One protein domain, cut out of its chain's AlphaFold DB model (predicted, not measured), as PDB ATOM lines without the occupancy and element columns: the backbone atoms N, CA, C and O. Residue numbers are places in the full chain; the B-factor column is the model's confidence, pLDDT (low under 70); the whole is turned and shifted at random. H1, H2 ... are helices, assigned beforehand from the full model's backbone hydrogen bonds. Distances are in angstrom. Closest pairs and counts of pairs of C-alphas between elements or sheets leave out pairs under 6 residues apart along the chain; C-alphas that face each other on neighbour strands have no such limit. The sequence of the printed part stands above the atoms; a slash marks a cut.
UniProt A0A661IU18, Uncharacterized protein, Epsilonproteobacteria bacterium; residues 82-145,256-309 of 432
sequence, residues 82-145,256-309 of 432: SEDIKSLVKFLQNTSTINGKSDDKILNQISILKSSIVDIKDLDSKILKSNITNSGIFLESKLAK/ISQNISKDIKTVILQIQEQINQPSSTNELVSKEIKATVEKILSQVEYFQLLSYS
ATOM      1  N   SER A  82     -14.165  38.568   2.536       88.06
ATOM      2  CA  SER A  82     -14.294  37.773   3.762       88.06
ATOM      3  C   SER A  82     -15.536  38.173   4.557       88.06
ATOM      4  O   SER A  82     -16.236  37.301   5.067       88.06
ATOM      5  N   GLU A  83     -15.840  39.472   4.644       88.38
ATOM      6  CA  GLU A  83     -17.068  39.997   5.265       88.38
ATOM      7  C   GLU A  83     -18.316  39.545   4.499       88.38
ATOM      8  O   GLU A  83     -19.304  39.136   5.115       88.38
ATOM      9  N   ASP A  84     -18.259  39.547   3.166       90.25
ATOM     10  CA  ASP A  84     -19.374  39.106   2.324       90.25
ATOM     11  C   ASP A  84     -19.644  37.603   2.502       90.25
ATOM     12  O   ASP A  84     -20.789  37.202   2.718       90.25
ATOM     13  N   ILE A  85     -18.600  36.765   2.510       91.56
ATOM     14  CA  ILE A  85     -18.731  35.323   2.779       91.56
ATOM     15  C   ILE A  85     -19.224  35.086   4.217       91.56
ATOM     16  O   ILE A  85     -20.127  34.274   4.420       91.56
ATOM     17  N   LYS A  86     -18.699  35.810   5.220       91.88
ATOM     18  CA  LYS A  86     -19.177  35.742   6.619       91.88
ATOM     19  C   LYS A  86     -20.667  36.095   6.710       91.88
ATOM     20  O   LYS A  86     -21.413  35.415   7.415       91.88
ATOM     21  N   SER A  87     -21.102  37.137   6.006       91.62
ATOM     22  CA  SER A  87     -22.499  37.587   5.977       91.62
ATOM     23  C   SER A  87     -23.396  36.558   5.305       91.62
ATOM     24  O   SER A  87     -24.406  36.161   5.883       91.62
ATOM     25  N   LEU A  88     -22.976  36.024   4.155       91.81
ATOM     26  CA  LEU A  88     -23.686  34.949   3.471       91.81
ATOM     27  C   LEU A  88     -23.840  33.715   4.366       91.81
ATOM     28  O   LEU A  88     -24.934  33.172   4.476       91.81
ATOM     29  N   VAL A  89     -22.773  33.300   5.055       91.31
ATOM     30  CA  VAL A  89     -22.822  32.187   6.011       91.31
ATOM     31  C   VAL A  89     -23.840  32.457   7.120       91.31
ATOM     32  O   VAL A  89     -24.644  31.575   7.407       91.31
ATOM     33  N   LYS A  90     -23.861  33.661   7.709       90.31
ATOM     34  CA  LYS A  90     -24.851  34.030   8.738       90.31
ATOM     35  C   LYS A  90     -26.278  33.956   8.197       90.31
ATOM     36  O   LYS A  90     -27.141  33.365   8.843       90.31
ATOM     37  N   PHE A  91     -26.528  34.504   7.009       88.25
ATOM     38  CA  PHE A  91     -27.854  34.453   6.395       88.25
ATOM     39  C   PHE A  91     -28.292  33.015   6.098       88.25
ATOM     40  O   PHE A  91     -29.407  32.642   6.448       88.25
ATOM     41  N   LEU A  92     -27.406  32.183   5.540       86.88
ATOM     42  CA  LEU A  92     -27.685  30.769   5.266       86.88
ATOM     43  C   LEU A  92     -27.905  29.953   6.543       86.88
ATOM     44  O   LEU A  92     -28.744  29.060   6.570       86.88
ATOM     45  N   GLN A  93     -27.184  30.254   7.624       86.56
ATOM     46  CA  GLN A  93     -27.427  29.622   8.922       86.56
ATOM     47  C   GLN A  93     -28.823  29.968   9.448       86.56
ATOM     48  O   GLN A  93     -29.539  29.071   9.890       86.56
ATOM     49  N   ASN A  94     -29.241  31.227   9.319       79.00
ATOM     50  CA  ASN A  94     -30.573  31.674   9.729       79.00
ATOM     51  C   ASN A  94     -31.699  31.058   8.877       79.00
ATOM     52  O   ASN A  94     -32.816  30.908   9.367       79.00
ATOM     53  N   THR A  95     -31.424  30.682   7.622       70.94
ATOM     54  CA  THR A  95     -32.391  30.001   6.743       70.94
ATOM     55  C   THR A  95     -32.296  28.476   6.775       70.94
ATOM     56  O   THR A  95     -33.225  27.809   6.336       70.94
ATOM     57  N   SER A  96     -31.222  27.895   7.318       61.72
ATOM     58  CA  SER A  96     -31.035  26.436   7.396       61.72
ATOM     59  C   SER A  96     -32.000  25.728   8.363       61.72
ATOM     60  O   SER A  96     -32.117  24.502   8.338       61.72
ATOM     61  N   THR A  97     -32.737  26.489   9.179       51.56
ATOM     62  CA  THR A  97     -33.836  26.020  10.032       51.56
ATOM     63  C   THR A  97     -35.190  26.371   9.416       51.56
ATOM     64  O   THR A  97     -35.860  27.303   9.857       51.56
ATOM     65  N   ILE A  98     -35.626  25.618   8.407       48.44
ATOM     66  CA  ILE A  98     -37.007  25.681   7.908       48.44
ATOM     67  C   ILE A  98     -37.677  24.349   8.271       48.44
ATOM     68  O   ILE A  98     -37.249  23.284   7.840       48.44
ATOM     69  N   ASN A  99     -38.714  24.398   9.113       43.06
ATOM     70  CA  ASN A  99     -39.524  23.243   9.542       43.06
ATOM     71  C   ASN A  99     -38.793  22.138  10.341       43.06
ATOM     72  O   ASN A  99     -39.181  20.972  10.281       43.06
ATOM     73  N   GLY A 100     -37.747  22.472  11.103       48.66
ATOM     74  CA  GLY A 100     -37.117  21.535  12.051       48.66
ATOM     75  C   GLY A 100     -36.321  20.378  11.425       48.66
ATOM     76  O   GLY A 100     -35.896  19.483  12.151       48.66
ATOM     77  N   LYS A 101     -36.089  20.391  10.104       46.59
ATOM     78  CA  LYS A 101     -35.165  19.483   9.408       46.59
ATOM     79  C   LYS A 101     -34.073  20.301   8.729       46.59
ATOM     80  O   LYS A 101     -34.376  21.198   7.949       46.59
ATOM     81  N   SER A 102     -32.816  19.998   9.037       56.97
ATOM     82  CA  SER A 102     -31.662  20.594   8.371       56.97
ATOM     83  C   SER A 102     -31.572  20.107   6.925       56.97
ATOM     84  O   SER A 102     -31.602  18.901   6.681       56.97
ATOM     85  N   ASP A 103     -31.441  21.024   5.967       70.12
ATOM     86  CA  ASP A 103     -31.080  20.661   4.597       70.12
ATOM     87  C   ASP A 103     -29.575  20.348   4.543       70.12
ATOM     88  O   ASP A 103     -28.731  21.248   4.612       70.12
ATOM     89  N   ASP A 104     -29.236  19.063   4.423       75.56
ATOM     90  CA  ASP A 104     -27.855  18.572   4.345       75.56
ATOM     91  C   ASP A 104     -27.047  19.256   3.224       75.56
ATOM     92  O   ASP A 104     -25.826  19.409   3.336       75.56
ATOM     93  N   LYS A 105     -27.707  19.726   2.152       79.25
ATOM     94  CA  LYS A 105     -27.045  20.461   1.065       79.25
ATOM     95  C   LYS A 105     -26.600  21.848   1.518       79.25
ATOM     96  O   LYS A 105     -25.455  22.218   1.259       79.25
ATOM     97  N   ILE A 106     -27.465  22.587   2.214       81.31
ATOM     98  CA  ILE A 106     -27.151  23.924   2.742       81.31
ATOM     99  C   ILE A 106     -26.057  23.819   3.811       81.31
ATOM    100  O   ILE A 106     -25.116  24.614   3.811       81.31
ATOM    101  N   LEU A 107     -26.108  22.800   4.675       84.31
ATOM    102  CA  LEU A 107     -25.057  22.562   5.673       84.31
ATOM    103  C   LEU A 107     -23.688  22.300   5.031       84.31
ATOM    104  O   LEU A 107     -22.682  22.859   5.478       84.31
ATOM    105  N   ASN A 108     -23.640  21.502   3.961       87.12
ATOM    106  CA  ASN A 108     -22.405  21.271   3.218       87.12
ATOM    107  C   ASN A 108     -21.871  22.567   2.579       87.12
ATOM    108  O   ASN A 108     -20.689  22.879   2.710       87.12
ATOM    109  N   GLN A 109     -22.739  23.367   1.953       88.00
ATOM    110  CA  GLN A 109     -22.360  24.664   1.378       88.00
ATOM    111  C   GLN A 109     -21.807  25.620   2.447       88.00
ATOM    112  O   GLN A 109     -20.745  26.208   2.249       88.00
ATOM    113  N   ILE A 110     -22.462  25.715   3.611       90.06
ATOM    114  CA  ILE A 110     -21.980  26.496   4.761       90.06
ATOM    115  C   ILE A 110     -20.595  26.014   5.204       90.06
ATOM    116  O   ILE A 110     -19.718  26.834   5.475       90.06
ATOM    117  N   SER A 111     -20.377  24.697   5.277       90.44
ATOM    118  CA  SER A 111     -19.077  24.135   5.656       90.44
ATOM    119  C   SER A 111     -17.977  24.526   4.668       90.44
ATOM    120  O   SER A 111     -16.880  24.887   5.093       90.44
ATOM    121  N   ILE A 112     -18.264  24.487   3.364       90.75
ATOM    122  CA  ILE A 112     -17.301  24.870   2.327       90.75
ATOM    123  C   ILE A 112     -16.974  26.365   2.432       90.75
ATOM    124  O   ILE A 112     -15.796  26.717   2.504       90.75
ATOM    125  N   LEU A 113     -17.986  27.233   2.545       92.44
ATOM    126  CA  LEU A 113     -17.795  28.683   2.689       92.44
ATOM    127  C   LEU A 113     -17.012  29.056   3.958       92.44
ATOM    128  O   LEU A 113     -16.171  29.951   3.932       92.44
ATOM    129  N   LYS A 114     -17.229  28.348   5.072       91.31
ATOM    130  CA  LYS A 114     -16.413  28.536   6.283       91.31
ATOM    131  C   LYS A 114     -14.964  28.124   6.054       91.31
ATOM    132  O   LYS A 114     -14.067  28.850   6.458       91.31
ATOM    133  N   SER A 115     -14.739  26.994   5.381       89.56
ATOM    134  CA  SER A 115     -13.386  26.504   5.092       89.56
ATOM    135  C   SER A 115     -12.601  27.385   4.114       89.56
ATOM    136  O   SER A 115     -11.374  27.316   4.104       89.56
ATOM    137  N   SER A 116     -13.288  28.217   3.317       90.06
ATOM    138  CA  SER A 116     -12.634  29.191   2.435       90.06
ATOM    139  C   SER A 116     -12.120  30.445   3.142       90.06
ATOM    140  O   SER A 116     -11.369  31.213   2.547       90.06
ATOM    141  N   ILE A 117     -12.530  30.683   4.394       90.06
ATOM    142  CA  ILE A 117     -12.026  31.800   5.191       90.06
ATOM    143  C   ILE A 117     -10.886  31.278   6.065       90.06
ATOM    144  O   ILE A 117     -11.084  30.408   6.911       90.06
ATOM    145  N   VAL A 118      -9.686  31.810   5.856       88.56
ATOM    146  CA  VAL A 118      -8.449  31.282   6.438       88.56
ATOM    147  C   VAL A 118      -8.037  32.084   7.669       88.56
ATOM    148  O   VAL A 118      -8.063  33.315   7.652       88.56
ATOM    149  N   ASP A 119      -7.602  31.404   8.731       88.69
ATOM    150  CA  ASP A 119      -6.837  32.050   9.798       88.69
ATOM    151  C   ASP A 119      -5.370  32.171   9.367       88.69
ATOM    152  O   ASP A 119      -4.719  31.161   9.105       88.69
ATOM    153  N   ILE A 120      -4.819  33.387   9.329       85.25
ATOM    154  CA  ILE A 120      -3.384  33.614   9.070       85.25
ATOM    155  C   ILE A 120      -2.489  32.820  10.035       85.25
ATOM    156  O   ILE A 120      -1.392  32.424   9.650       85.25
ATOM    157  N   LYS A 121      -2.931  32.576  11.277       86.06
ATOM    158  CA  LYS A 121      -2.153  31.830  12.280       86.06
ATOM    159  C   LYS A 121      -2.035  30.344  11.957       86.06
ATOM    160  O   LYS A 121      -1.010  29.748  12.271       86.06
ATOM    161  N   ASP A 122      -3.051  29.785  11.313       85.50
ATOM    162  CA  ASP A 122      -3.119  28.368  10.946       85.50
ATOM    163  C   ASP A 122      -2.752  28.148   9.470       85.50
ATOM    164  O   ASP A 122      -2.988  27.079   8.906       85.50
ATOM    165  N   LEU A 123      -2.203  29.171   8.811       83.69
ATOM    166  CA  LEU A 123      -1.940  29.158   7.382       83.69
ATOM    167  C   LEU A 123      -0.703  28.313   7.067       83.69
ATOM    168  O   LEU A 123       0.421  28.649   7.437       83.69
ATOM    169  N   ASP A 124      -0.912  27.235   6.316       85.81
ATOM    170  CA  ASP A 124       0.152  26.398   5.765       85.81
ATOM    171  C   ASP A 124       0.085  26.331   4.225       85.81
ATOM    172  O   ASP A 124      -0.851  26.817   3.579       85.81
ATOM    173  N   SER A 125       1.093  25.705   3.608       85.25
ATOM    174  CA  SER A 125       1.173  25.574   2.147       85.25
ATOM    175  C   SER A 125       0.040  24.736   1.543       85.25
ATOM    176  O   SER A 125      -0.344  24.966   0.393       85.25
ATOM    177  N   LYS A 126      -0.527  23.781   2.289       88.94
ATOM    178  CA  LYS A 126      -1.621  22.918   1.821       88.94
ATOM    179  C   LYS A 126      -2.947  23.677   1.825       88.94
ATOM    180  O   LYS A 126      -3.668  23.632   0.828       88.94
ATOM    181  N   ILE A 127      -3.244  24.394   2.906       88.81
ATOM    182  CA  ILE A 127      -4.423  25.243   3.082       88.81
ATOM    183  C   ILE A 127      -4.394  26.367   2.056       88.81
ATOM    184  O   ILE A 127      -5.386  26.570   1.354       88.81
ATOM    185  N   LEU A 128      -3.254  27.046   1.902       87.94
ATOM    186  CA  LEU A 128      -3.100  28.126   0.931       87.94
ATOM    187  C   LEU A 128      -3.329  27.624  -0.497       87.94
ATOM    188  O   LEU A 128      -4.121  28.198  -1.242       87.94
ATOM    189  N   LYS A 129      -2.695  26.502  -0.864       89.31
ATOM    190  CA  LYS A 129      -2.891  25.882  -2.178       89.31
ATOM    191  C   LYS A 129      -4.352  25.503  -2.399       89.31
ATOM    192  O   LYS A 129      -4.889  25.814  -3.453       89.31
ATOM    193  N   SER A 130      -5.003  24.874  -1.419       88.31
ATOM    194  CA  SER A 130      -6.422  24.516  -1.507       88.31
ATOM    195  C   SER A 130      -7.299  25.750  -1.744       88.31
ATOM    196  O   SER A 130      -8.087  25.760  -2.688       88.31
ATOM    197  N   ASN A 131      -7.109  26.817  -0.965       88.75
ATOM    198  CA  ASN A 131      -7.881  28.055  -1.079       88.75
ATOM    199  C   ASN A 131      -7.680  28.753  -2.423       88.75
ATOM    200  O   ASN A 131      -8.658  29.047  -3.102       88.75
ATOM    201  N   ILE A 132      -6.430  28.930  -2.862       89.19
ATOM    202  CA  ILE A 132      -6.132  29.517  -4.177       89.19
ATOM    203  C   ILE A 132      -6.723  28.653  -5.287       89.19
ATOM    204  O   ILE A 132      -7.316  29.171  -6.230       89.19
ATOM    205  N   THR A 133      -6.605  27.324  -5.189       88.38
ATOM    206  CA  THR A 133      -7.184  26.452  -6.212       88.38
ATOM    207  C   THR A 133      -8.701  26.564  -6.244       88.38
ATOM    208  O   THR A 133      -9.247  26.567  -7.337       88.38
ATOM    209  N   ASN A 134      -9.379  26.674  -5.102       89.75
ATOM    210  CA  ASN A 134     -10.841  26.661  -4.982       89.75
ATOM    211  C   ASN A 134     -11.473  28.058  -4.885       89.75
ATOM    212  O   ASN A 134     -12.664  28.157  -4.605       89.75
ATOM    213  N   SER A 135     -10.724  29.123  -5.179       89.62
ATOM    214  CA  SER A 135     -11.195  30.517  -5.163       89.62
ATOM    215  C   SER A 135     -12.235  30.840  -6.246       89.62
ATOM    216  O   SER A 135     -12.744  31.954  -6.339       89.62
ATOM    217  N   GLY A 136     -12.530  29.903  -7.143       87.31
ATOM    218  CA  GLY A 136     -13.398  30.133  -8.292       87.31
ATOM    219  C   GLY A 136     -12.774  30.927  -9.427       87.31
ATOM    220  O   GLY A 136     -13.275  30.849 -10.542       87.31
ATOM    221  N   ILE A 137     -11.629  31.583  -9.229       90.00
ATOM    222  CA  ILE A 137     -10.935  32.309 -10.304       90.00
ATOM    223  C   ILE A 137     -10.493  31.366 -11.424       90.00
ATOM    224  O   ILE A 137     -10.545  31.700 -12.603       90.00
ATOM    225  N   PHE A 138     -10.101  30.147 -11.065       87.75
ATOM    226  CA  PHE A 138      -9.665  29.145 -12.030       87.75
ATOM    227  C   PHE A 138     -10.792  28.214 -12.480       87.75
ATOM    228  O   PHE A 138     -10.499  27.227 -13.154       87.75
ATOM    229  N   LEU A 139     -12.054  28.475 -12.113       84.31
ATOM    230  CA  LEU A 139     -13.164  27.564 -12.391       84.31
ATOM    231  C   LEU A 139     -13.302  27.285 -13.891       84.31
ATOM    232  O   LEU A 139     -13.349  26.128 -14.295       84.31
ATOM    233  N   GLU A 140     -13.281  28.313 -14.732       76.12
ATOM    234  CA  GLU A 140     -13.415  28.187 -16.185       76.12
ATOM    235  C   GLU A 140     -12.223  27.436 -16.775       76.12
ATOM    236  O   GLU A 140     -12.404  26.580 -17.636       76.12
ATOM    237  N   SER A 141     -11.007  27.681 -16.275       76.38
ATOM    238  CA  SER A 141      -9.814  26.932 -16.690       76.38
ATOM    239  C   SER A 141      -9.907  25.460 -16.285       76.38
ATOM    240  O   SER A 141      -9.601  24.582 -17.089       76.38
ATOM    241  N   LYS A 142     -10.368  25.165 -15.063       76.56
ATOM    242  CA  LYS A 142     -10.620  23.796 -14.594       76.56
ATOM    243  C   LYS A 142     -11.680  23.122 -15.462       76.56
ATOM    244  O   LYS A 142     -11.464  22.000 -15.902       76.56
ATOM    245  N   LEU A 143     -12.790  23.798 -15.752       71.19
ATOM    246  CA  LEU A 143     -13.862  23.290 -16.610       71.19
ATOM    247  C   LEU A 143     -13.366  23.046 -18.039       71.19
ATOM    248  O   LEU A 143     -13.595  21.970 -18.585       71.19
ATOM    249  N   ALA A 144     -12.612  23.983 -18.616       64.38
ATOM    250  CA  ALA A 144     -12.010  23.849 -19.939       64.38
ATOM    251  C   ALA A 144     -10.964  22.730 -19.998       64.38
ATOM    252  O   ALA A 144     -10.849  22.075 -21.027       64.38
ATOM    253  N   LYS A 145     -10.226  22.486 -18.906       61.16
ATOM    254  CA  LYS A 145      -9.303  21.348 -18.754       61.16
ATOM    255  C   LYS A 145     -10.022  20.013 -18.544       61.16
ATOM    256  O   LYS A 145      -9.459  18.967 -18.851       61.16
ATOM    257  N   ILE A 256     -14.364  14.455 -10.657       48.56
ATOM    258  CA  ILE A 256     -14.545  15.817 -11.207       48.56
ATOM    259  C   ILE A 256     -15.608  16.576 -10.415       48.56
ATOM    260  O   ILE A 256     -15.405  17.749 -10.100       48.56
ATOM    261  N   SER A 257     -16.683  15.894 -10.002       51.97
ATOM    262  CA  SER A 257     -17.670  16.467  -9.084       51.97
ATOM    263  C   SER A 257     -17.030  16.837  -7.743       51.97
ATOM    264  O   SER A 257     -17.314  17.905  -7.217       51.97
ATOM    265  N   GLN A 258     -16.089  16.046  -7.219       53.56
ATOM    266  CA  GLN A 258     -15.412  16.334  -5.946       53.56
ATOM    267  C   GLN A 258     -14.463  17.546  -5.993       53.56
ATOM    268  O   GLN A 258     -14.395  18.293  -5.020       53.56
ATOM    269  N   ASN A 259     -13.757  17.769  -7.109       55.69
ATOM    270  CA  ASN A 259     -12.789  18.872  -7.227       55.69
ATOM    271  C   ASN A 259     -13.423  20.222  -7.601       55.69
ATOM    272  O   ASN A 259     -12.814  21.263  -7.370       55.69
ATOM    273  N   ILE A 260     -14.623  20.214  -8.189       72.50
ATOM    274  CA  ILE A 260     -15.363  21.435  -8.546       72.50
ATOM    275  C   ILE A 260     -16.460  21.741  -7.515       72.50
ATOM    276  O   ILE A 260     -16.750  22.903  -7.271       72.50
ATOM    277  N   SER A 261     -17.023  20.739  -6.829       70.19
ATOM    278  CA  SER A 261     -18.045  20.973  -5.790       70.19
ATOM    279  C   SER A 261     -17.550  21.781  -4.591       70.19
ATOM    280  O   SER A 261     -18.364  22.394  -3.912       70.19
ATOM    281  N   LYS A 262     -16.237  21.793  -4.332       82.69
ATOM    282  CA  LYS A 262     -15.607  22.589  -3.264       82.69
ATOM    283  C   LYS A 262     -15.194  23.992  -3.709       82.69
ATOM    284  O   LYS A 262     -14.673  24.755  -2.903       82.69
ATOM    285  N   ASP A 263     -15.363  24.311  -4.987       88.38
ATOM    286  CA  ASP A 263     -14.982  25.594  -5.556       88.38
ATOM    287  C   ASP A 263     -16.006  26.675  -5.173       88.38
ATOM    288  O   ASP A 263     -17.212  26.477  -5.344       88.38
ATOM    289  N   ILE A 264     -15.530  27.814  -4.661       90.69
ATOM    290  CA  ILE A 264     -16.381  28.878  -4.112       90.69
ATOM    291  C   ILE A 264     -17.398  29.347  -5.150       90.69
ATOM    292  O   ILE A 264     -18.586  29.401  -4.849       90.69
ATOM    293  N   LYS A 265     -16.981  29.616  -6.396       90.31
ATOM    294  CA  LYS A 265     -17.909  30.105  -7.430       90.31
ATOM    295  C   LYS A 265     -19.003  29.077  -7.723       90.31
ATOM    296  O   LYS A 265     -20.161  29.448  -7.885       90.31
ATOM    297  N   THR A 266     -18.667  27.788  -7.707       87.62
ATOM    298  CA  THR A 266     -19.654  26.708  -7.870       87.62
ATOM    299  C   THR A 266     -20.660  26.691  -6.721       87.62
ATOM    300  O   THR A 266     -21.864  26.637  -6.968       87.62
ATOM    301  N   VAL A 267     -20.187  26.772  -5.475       87.31
ATOM    302  CA  VAL A 267     -21.049  26.806  -4.283       87.31
ATOM    303  C   VAL A 267     -21.981  28.016  -4.311       87.31
ATOM    304  O   VAL A 267     -23.182  27.872  -4.092       87.31
ATOM    305  N   ILE A 268     -21.459  29.196  -4.647       88.12
ATOM    306  CA  ILE A 268     -22.243  30.433  -4.719       88.12
ATOM    307  C   ILE A 268     -23.309  30.363  -5.823       88.12
ATOM    308  O   ILE A 268     -24.448  30.762  -5.591       88.12
ATOM    309  N   LEU A 269     -22.993  29.793  -6.992       86.12
ATOM    310  CA  LEU A 269     -23.975  29.573  -8.063       86.12
ATOM    311  C   LEU A 269     -25.073  28.576  -7.660       86.12
ATOM    312  O   LEU A 269     -26.240  28.779  -7.991       86.12
ATOM    313  N   GLN A 270     -24.728  27.515  -6.922       82.94
ATOM    314  CA  GLN A 270     -25.721  26.571  -6.394       82.94
ATOM    315  C   GLN A 270     -26.665  27.246  -5.398       82.94
ATOM    316  O   GLN A 270     -27.874  27.031  -5.457       82.94
ATOM    317  N   ILE A 271     -26.121  28.083  -4.512       83.75
ATOM    318  CA  ILE A 271     -26.909  28.901  -3.587       83.75
ATOM    319  C   ILE A 271     -27.836  29.836  -4.382       83.75
ATOM    320  O   ILE A 271     -29.031  29.894  -4.104       83.75
ATOM    321  N   GLN A 272     -27.330  30.505  -5.424       83.38
ATOM    322  CA  GLN A 272     -28.131  31.377  -6.293       83.38
ATOM    323  C   GLN A 272     -29.321  30.642  -6.933       83.38
ATOM    324  O   GLN A 272     -30.441  31.155  -6.930       83.38
ATOM    325  N   GLU A 273     -29.099  29.435  -7.465       78.12
ATOM    326  CA  GLU A 273     -30.149  28.602  -8.066       78.12
ATOM    327  C   GLU A 273     -31.211  28.204  -7.035       78.12
ATOM    328  O   GLU A 273     -32.402  28.277  -7.330       78.12
ATOM    329  N   GLN A 274     -30.791  27.848  -5.817       75.56
ATOM    330  CA  GLN A 274     -31.688  27.469  -4.723       75.56
ATOM    331  C   GLN A 274     -32.573  28.634  -4.261       75.56
ATOM    332  O   GLN A 274     -33.769  28.438  -4.065       75.56
ATOM    333  N   ILE A 275     -32.035  29.853  -4.150       73.31
ATOM    334  CA  ILE A 275     -32.812  31.039  -3.731       73.31
ATOM    335  C   ILE A 275     -33.784  31.500  -4.825       73.31
ATOM    336  O   ILE A 275     -34.808  32.123  -4.547       73.31
ATOM    337  N   ASN A 276     -33.463  31.234  -6.091       68.88
ATOM    338  CA  ASN A 276     -34.354  31.540  -7.206       68.88
ATOM    339  C   ASN A 276     -35.491  30.519  -7.358       68.88
ATOM    340  O   ASN A 276     -36.421  30.773  -8.125       68.88
ATOM    341  N   GLN A 277     -35.458  29.402  -6.621       66.56
ATOM    342  CA  GLN A 277     -36.598  28.496  -6.561       66.56
ATOM    343  C   GLN A 277     -37.701  29.075  -5.665       66.56
ATOM    344  O   GLN A 277     -37.411  29.583  -4.579       66.56
ATOM    345  N   PRO A 278     -38.976  28.983  -6.080       48.84
ATOM    346  CA  PRO A 278     -40.103  29.449  -5.286       48.84
ATOM    347  C   PRO A 278     -40.253  28.560  -4.044       48.84
ATOM    348  O   PRO A 278     -40.908  27.523  -4.077       48.84
ATOM    349  N   SER A 279     -39.611  28.941  -2.944       53.66
ATOM    350  CA  SER A 279     -39.743  28.265  -1.656       53.66
ATOM    351  C   SER A 279     -39.753  29.272  -0.505       53.66
ATOM    352  O   SER A 279     -39.292  30.406  -0.622       53.66
ATOM    353  N   SER A 280     -40.396  28.854   0.581       47.75
ATOM    354  CA  SER A 280     -40.929  29.615   1.716       47.75
ATOM    355  C   SER A 280     -39.878  30.269   2.627       47.75
ATOM    356  O   SER A 280     -39.868  30.041   3.835       47.75
ATOM    357  N   THR A 281     -38.975  31.075   2.074       57.09
ATOM    358  CA  THR A 281     -38.099  31.974   2.840       57.09
ATOM    359  C   THR A 281     -38.694  33.377   2.922       57.09
ATOM    360  O   THR A 281     -39.342  33.836   1.985       57.09
ATOM    361  N   ASN A 282     -38.456  34.070   4.039       62.91
ATOM    362  CA  ASN A 282     -38.813  35.479   4.213       62.91
ATOM    363  C   ASN A 282     -38.276  36.310   3.030       62.91
ATOM    364  O   ASN A 282     -37.085  36.244   2.713       62.91
ATOM    365  N   GLU A 283     -39.152  37.085   2.387       67.38
ATOM    366  CA  GLU A 283     -38.838  37.877   1.194       67.38
ATOM    367  C   GLU A 283     -37.627  38.801   1.416       67.38
ATOM    368  O   GLU A 283     -36.791  38.941   0.525       67.38
ATOM    369  N   LEU A 284     -37.468  39.362   2.620       63.31
ATOM    370  CA  LEU A 284     -36.339  40.233   2.964       63.31
ATOM    371  C   LEU A 284     -35.011  39.468   3.029       63.31
ATOM    372  O   LEU A 284     -34.036  39.881   2.409       63.31
ATOM    373  N   VAL A 285     -34.993  38.306   3.685       68.56
ATOM    374  CA  VAL A 285     -33.787  37.468   3.800       68.56
ATOM    375  C   VAL A 285     -33.371  36.937   2.428       68.56
ATOM    376  O   VAL A 285     -32.193  36.936   2.089       68.56
ATOM    377  N   SER A 286     -34.332  36.557   1.580       75.81
ATOM    378  CA  SER A 286     -34.018  36.143   0.207       75.81
ATOM    379  C   SER A 286     -33.403  37.278  -0.626       75.81
ATOM    380  O   SER A 286     -32.505  37.018  -1.426       75.81
ATOM    381  N   LYS A 287     -33.814  38.538  -0.411       83.38
ATOM    382  CA  LYS A 287     -33.208  39.719  -1.052       83.38
ATOM    383  C   LYS A 287     -31.780  39.969  -0.559       83.38
ATOM    384  O   LYS A 287     -30.900  40.196  -1.384       83.38
ATOM    385  N   GLU A 288     -31.532  39.875   0.747       85.50
ATOM    386  CA  GLU A 288     -30.192  40.042   1.335       85.50
ATOM    387  C   GLU A 288     -29.214  38.961   0.859       85.50
ATOM    388  O   GLU A 288     -28.081  39.266   0.469       85.50
ATOM    389  N   ILE A 289     -29.662  37.702   0.814       85.94
ATOM    390  CA  ILE A 289     -28.848  36.603   0.292       85.94
ATOM    391  C   ILE A 289     -28.557  36.825  -1.198       85.94
ATOM    392  O   ILE A 289     -27.400  36.712  -1.597       85.94
ATOM    393  N   LYS A 290     -29.554  37.198  -2.017       86.50
ATOM    394  CA  LYS A 290     -29.344  37.505  -3.447       86.50
ATOM    395  C   LYS A 290     -28.316  38.615  -3.653       86.50
ATOM    396  O   LYS A 290     -27.373  38.421  -4.412       86.50
ATOM    397  N   ALA A 291     -28.447  39.732  -2.936       87.75
ATOM    398  CA  ALA A 291     -27.509  40.847  -3.036       87.75
ATOM    399  C   ALA A 291     -26.076  40.434  -2.651       87.75
ATOM    400  O   ALA A 291     -25.117  40.776  -3.342       87.75
ATOM    401  N   THR A 292     -25.926  39.644  -1.583       88.94
ATOM    402  CA  THR A 292     -24.613  39.156  -1.128       88.94
ATOM    403  C   THR A 292     -24.000  38.171  -2.130       88.94
ATOM    404  O   THR A 292     -22.810  38.253  -2.434       88.94
ATOM    405  N   VAL A 293     -24.810  37.273  -2.698       89.94
ATOM    406  CA  VAL A 293     -24.404  36.331  -3.753       89.94
ATOM    407  C   VAL A 293     -23.920  37.072  -4.999       89.94
ATOM    408  O   VAL A 293     -22.842  36.765  -5.503       89.94
ATOM    409  N   GLU A 294     -24.667  38.070  -5.473       87.88
ATOM    410  CA  GLU A 294     -24.279  38.884  -6.632       87.88
ATOM    411  C   GLU A 294     -22.972  39.646  -6.386       87.88
ATOM    412  O   GLU A 294     -22.113  39.709  -7.272       87.88
ATOM    413  N   LYS A 295     -22.779  40.171  -5.171       88.81
ATOM    414  CA  LYS A 295     -21.548  40.866  -4.781       88.81
ATOM    415  C   LYS A 295     -20.337  39.927  -4.774       88.81
ATOM    416  O   LYS A 295     -19.301  40.280  -5.339       88.81
ATOM    417  N   ILE A 296     -20.469  38.731  -4.193       91.06
ATOM    418  CA  ILE A 296     -19.407  37.709  -4.184       91.06
ATOM    419  C   ILE A 296     -19.075  37.267  -5.615       91.06
ATOM    420  O   ILE A 296     -17.904  37.236  -5.988       91.06
ATOM    421  N   LEU A 297     -20.086  36.966  -6.440       89.56
ATOM    422  CA  LEU A 297     -19.871  36.569  -7.837       89.56
ATOM    423  C   LEU A 297     -19.159  37.662  -8.632       89.56
ATOM    424  O   LEU A 297     -18.191  37.365  -9.326       89.56
ATOM    425  N   SER A 298     -19.579  38.918  -8.472       88.19
ATOM    426  CA  SER A 298     -18.952  40.061  -9.140       88.19
ATOM    427  C   SER A 298     -17.473  40.204  -8.774       88.19
ATOM    428  O   SER A 298     -16.655  40.489  -9.645       88.19
ATOM    429  N   GLN A 299     -17.104  39.958  -7.512       88.75
ATOM    430  CA  GLN A 299     -15.703  39.966  -7.078       88.75
ATOM    431  C   GLN A 299     -14.898  38.839  -7.722       88.75
ATOM    432  O   GLN A 299     -13.817  39.082  -8.256       88.75
ATOM    433  N   VAL A 300     -15.426  37.612  -7.727       90.19
ATOM    434  CA  VAL A 300     -14.743  36.488  -8.382       90.19
ATOM    435  C   VAL A 300     -14.555  36.770  -9.874       90.19
ATOM    436  O   VAL A 300     -13.452  36.608 -10.395       90.19
ATOM    437  N   GLU A 301     -15.600  37.233 -10.559       89.25
ATOM    438  CA  GLU A 301     -15.559  37.567 -11.987       89.25
ATOM    439  C   GLU A 301     -14.610  38.734 -12.293       89.25
ATOM    440  O   GLU A 301     -13.942  38.724 -13.327       89.25
ATOM    441  N   TYR A 302     -14.483  39.705 -11.385       89.31
ATOM    442  CA  TYR A 302     -13.491  40.773 -11.491       89.31
ATOM    443  C   TYR A 302     -12.064  40.216 -11.502       89.31
ATOM    444  O   TYR A 302     -11.303  40.514 -12.422       89.31
ATOM    445  N   PHE A 303     -11.709  39.357 -10.540       89.75
ATOM    446  CA  PHE A 303     -10.377  38.740 -10.490       89.75
ATOM    447  C   PHE A 303     -10.116  37.808 -11.682       89.75
ATOM    448  O   PHE A 303      -8.988  37.737 -12.180       89.75
ATOM    449  N   GLN A 304     -11.149  37.135 -12.196       89.94
ATOM    450  CA  GLN A 304     -11.064  36.364 -13.441       89.94
ATOM    451  C   GLN A 304     -10.752  37.259 -14.644       89.94
ATOM    452  O   GLN A 304      -9.871  36.934 -15.443       89.94
ATOM    453  N   LEU A 305     -11.458  38.387 -14.779       89.88
ATOM    454  CA  LEU A 305     -11.264  39.312 -15.892       89.88
ATOM    455  C   LEU A 305      -9.888  39.962 -15.821       89.88
ATOM    456  O   LEU A 305      -9.199  40.016 -16.835       89.88
ATOM    457  N   LEU A 306      -9.478  40.389 -14.626       88.69
ATOM    458  CA  LEU A 306      -8.171  40.986 -14.383       88.69
ATOM    459  C   LEU A 306      -7.043  39.999 -14.698       88.69
ATOM    460  O   LEU A 306      -6.082  40.355 -15.377       88.69
ATOM    461  N   SER A 307      -7.185  38.733 -14.293       88.75
ATOM    462  CA  SER A 307      -6.241  37.670 -14.665       88.75
ATOM    463  C   SER A 307      -6.152  37.494 -16.183       88.75
ATOM    464  O   SER A 307      -5.072  37.438 -16.775       88.75
ATOM    465  N   TYR A 308      -7.308  37.451 -16.850       88.06
ATOM    466  CA  TYR A 308      -7.382  37.255 -18.292       88.06
ATOM    467  C   TYR A 308      -6.824  38.442 -19.094       88.06
ATOM    468  O   TYR A 308      -6.164  38.232 -20.119       88.06
ATOM    469  N   SER A 309      -7.079  39.673 -18.644       85.75
ATOM    470  CA  SER A 309      -6.639  40.900 -19.309       85.75
ATOM    471  C   SER A 309      -5.143  41.149 -19.109       85.75
ATOM    472  O   SER A 309      -4.460  41.542 -20.047       85.75
TER     473      SER A 309
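Overview. This is residues 82 to 145 and 256 to 309 of the 432 residues of an uncharacterized protein of Epsilonproteobacteria bacterium (UniProt A0A661IU18). Four helices, H1, H2, H6 and H7, make an up-and-down bundle, two helical hairpins side by side, with H7 much the longest. Three short helices, H3, H4 and H5, gather loosely round the end where H2 ends and H6 begins, and residues 121 to 126 stick out. The printed part has 118 residues, with seven named helices in the order H1 to H7 and no named strand; its class is all helix. It is compact, with a radius of gyration of the C-alphas of 14.8 A, and spans 41 by 32 by 28 A.

Along the chain. Find C-alpha 82 at (-14.294, 37.773, 3.762); from there H1 runs 19.9 A through residues 82 to 95. H2 is residues 104 to 115, 16.5 A long, and H3 is residues 125 to 134, 14.0 A. H4, residues 139 to 145, is followed by the cut, after which H5 takes residues 256 to 261. Look for C-alpha 264 at (-16.381, 28.878, -4.112), where H6 begins; it runs 16.6 A to residue 275. H7, residues 283 to 309, is 38.3 A long and ends at C-alpha 309, (-6.639, 40.900, -19.309).

Arrangement. Begin with the hairpin of H1 and H2: they touch, the C-alphas of Val 89 and Ile 110 closest at 5.9 A, at a shallow tilt of 21 degrees, opposite ways. H1 also touches residues 285 to 296 of H7, closest at the C-alphas of Asp 84 and Thr 292, 6.3 A, opposite ways at a shallow tilt of 32 degrees, only just short of steep. Residues 109 to 113 of H2 touch H6, closest at the C-alphas of Gln 109 and Val 267, 6.2 A; the tilt of 35.3 degrees is only just steep. H6 and H7 form the other hairpin and touch, closest at the C-alphas of Ile 268 and Val 293, 6.4 A. H2 and H7 are apart. Beyond the bundle, H3 is close to H6 but not clearly touching, with the C-alphas of Asn 134 and Ile 264 closest at 6.0 A. H4 is close to H5 but not clearly touching, closest at the C-alphas of Leu 139 and Ile 260, 7.6 A. In each of the seven helices every O i to N i+4 pair is within hydrogen-bond range.

Size, cuts and confidence. The C-alphas of Gly 100 and Ser 309 are the two farthest apart, at 47.8 A. Residues 146 to 255 are not printed, and C-alphas 145 and 256 stand 10.7 A apart across this cut. Of the links that are printed whole, those from H3 to H4 and from H5 to H6 are tight, and the other three are short. The mean pLDDT of the printed part is 80.3; look for values under 70 at residues 96 to 102, 144 to 145, 256 to 259 and 276 to 285.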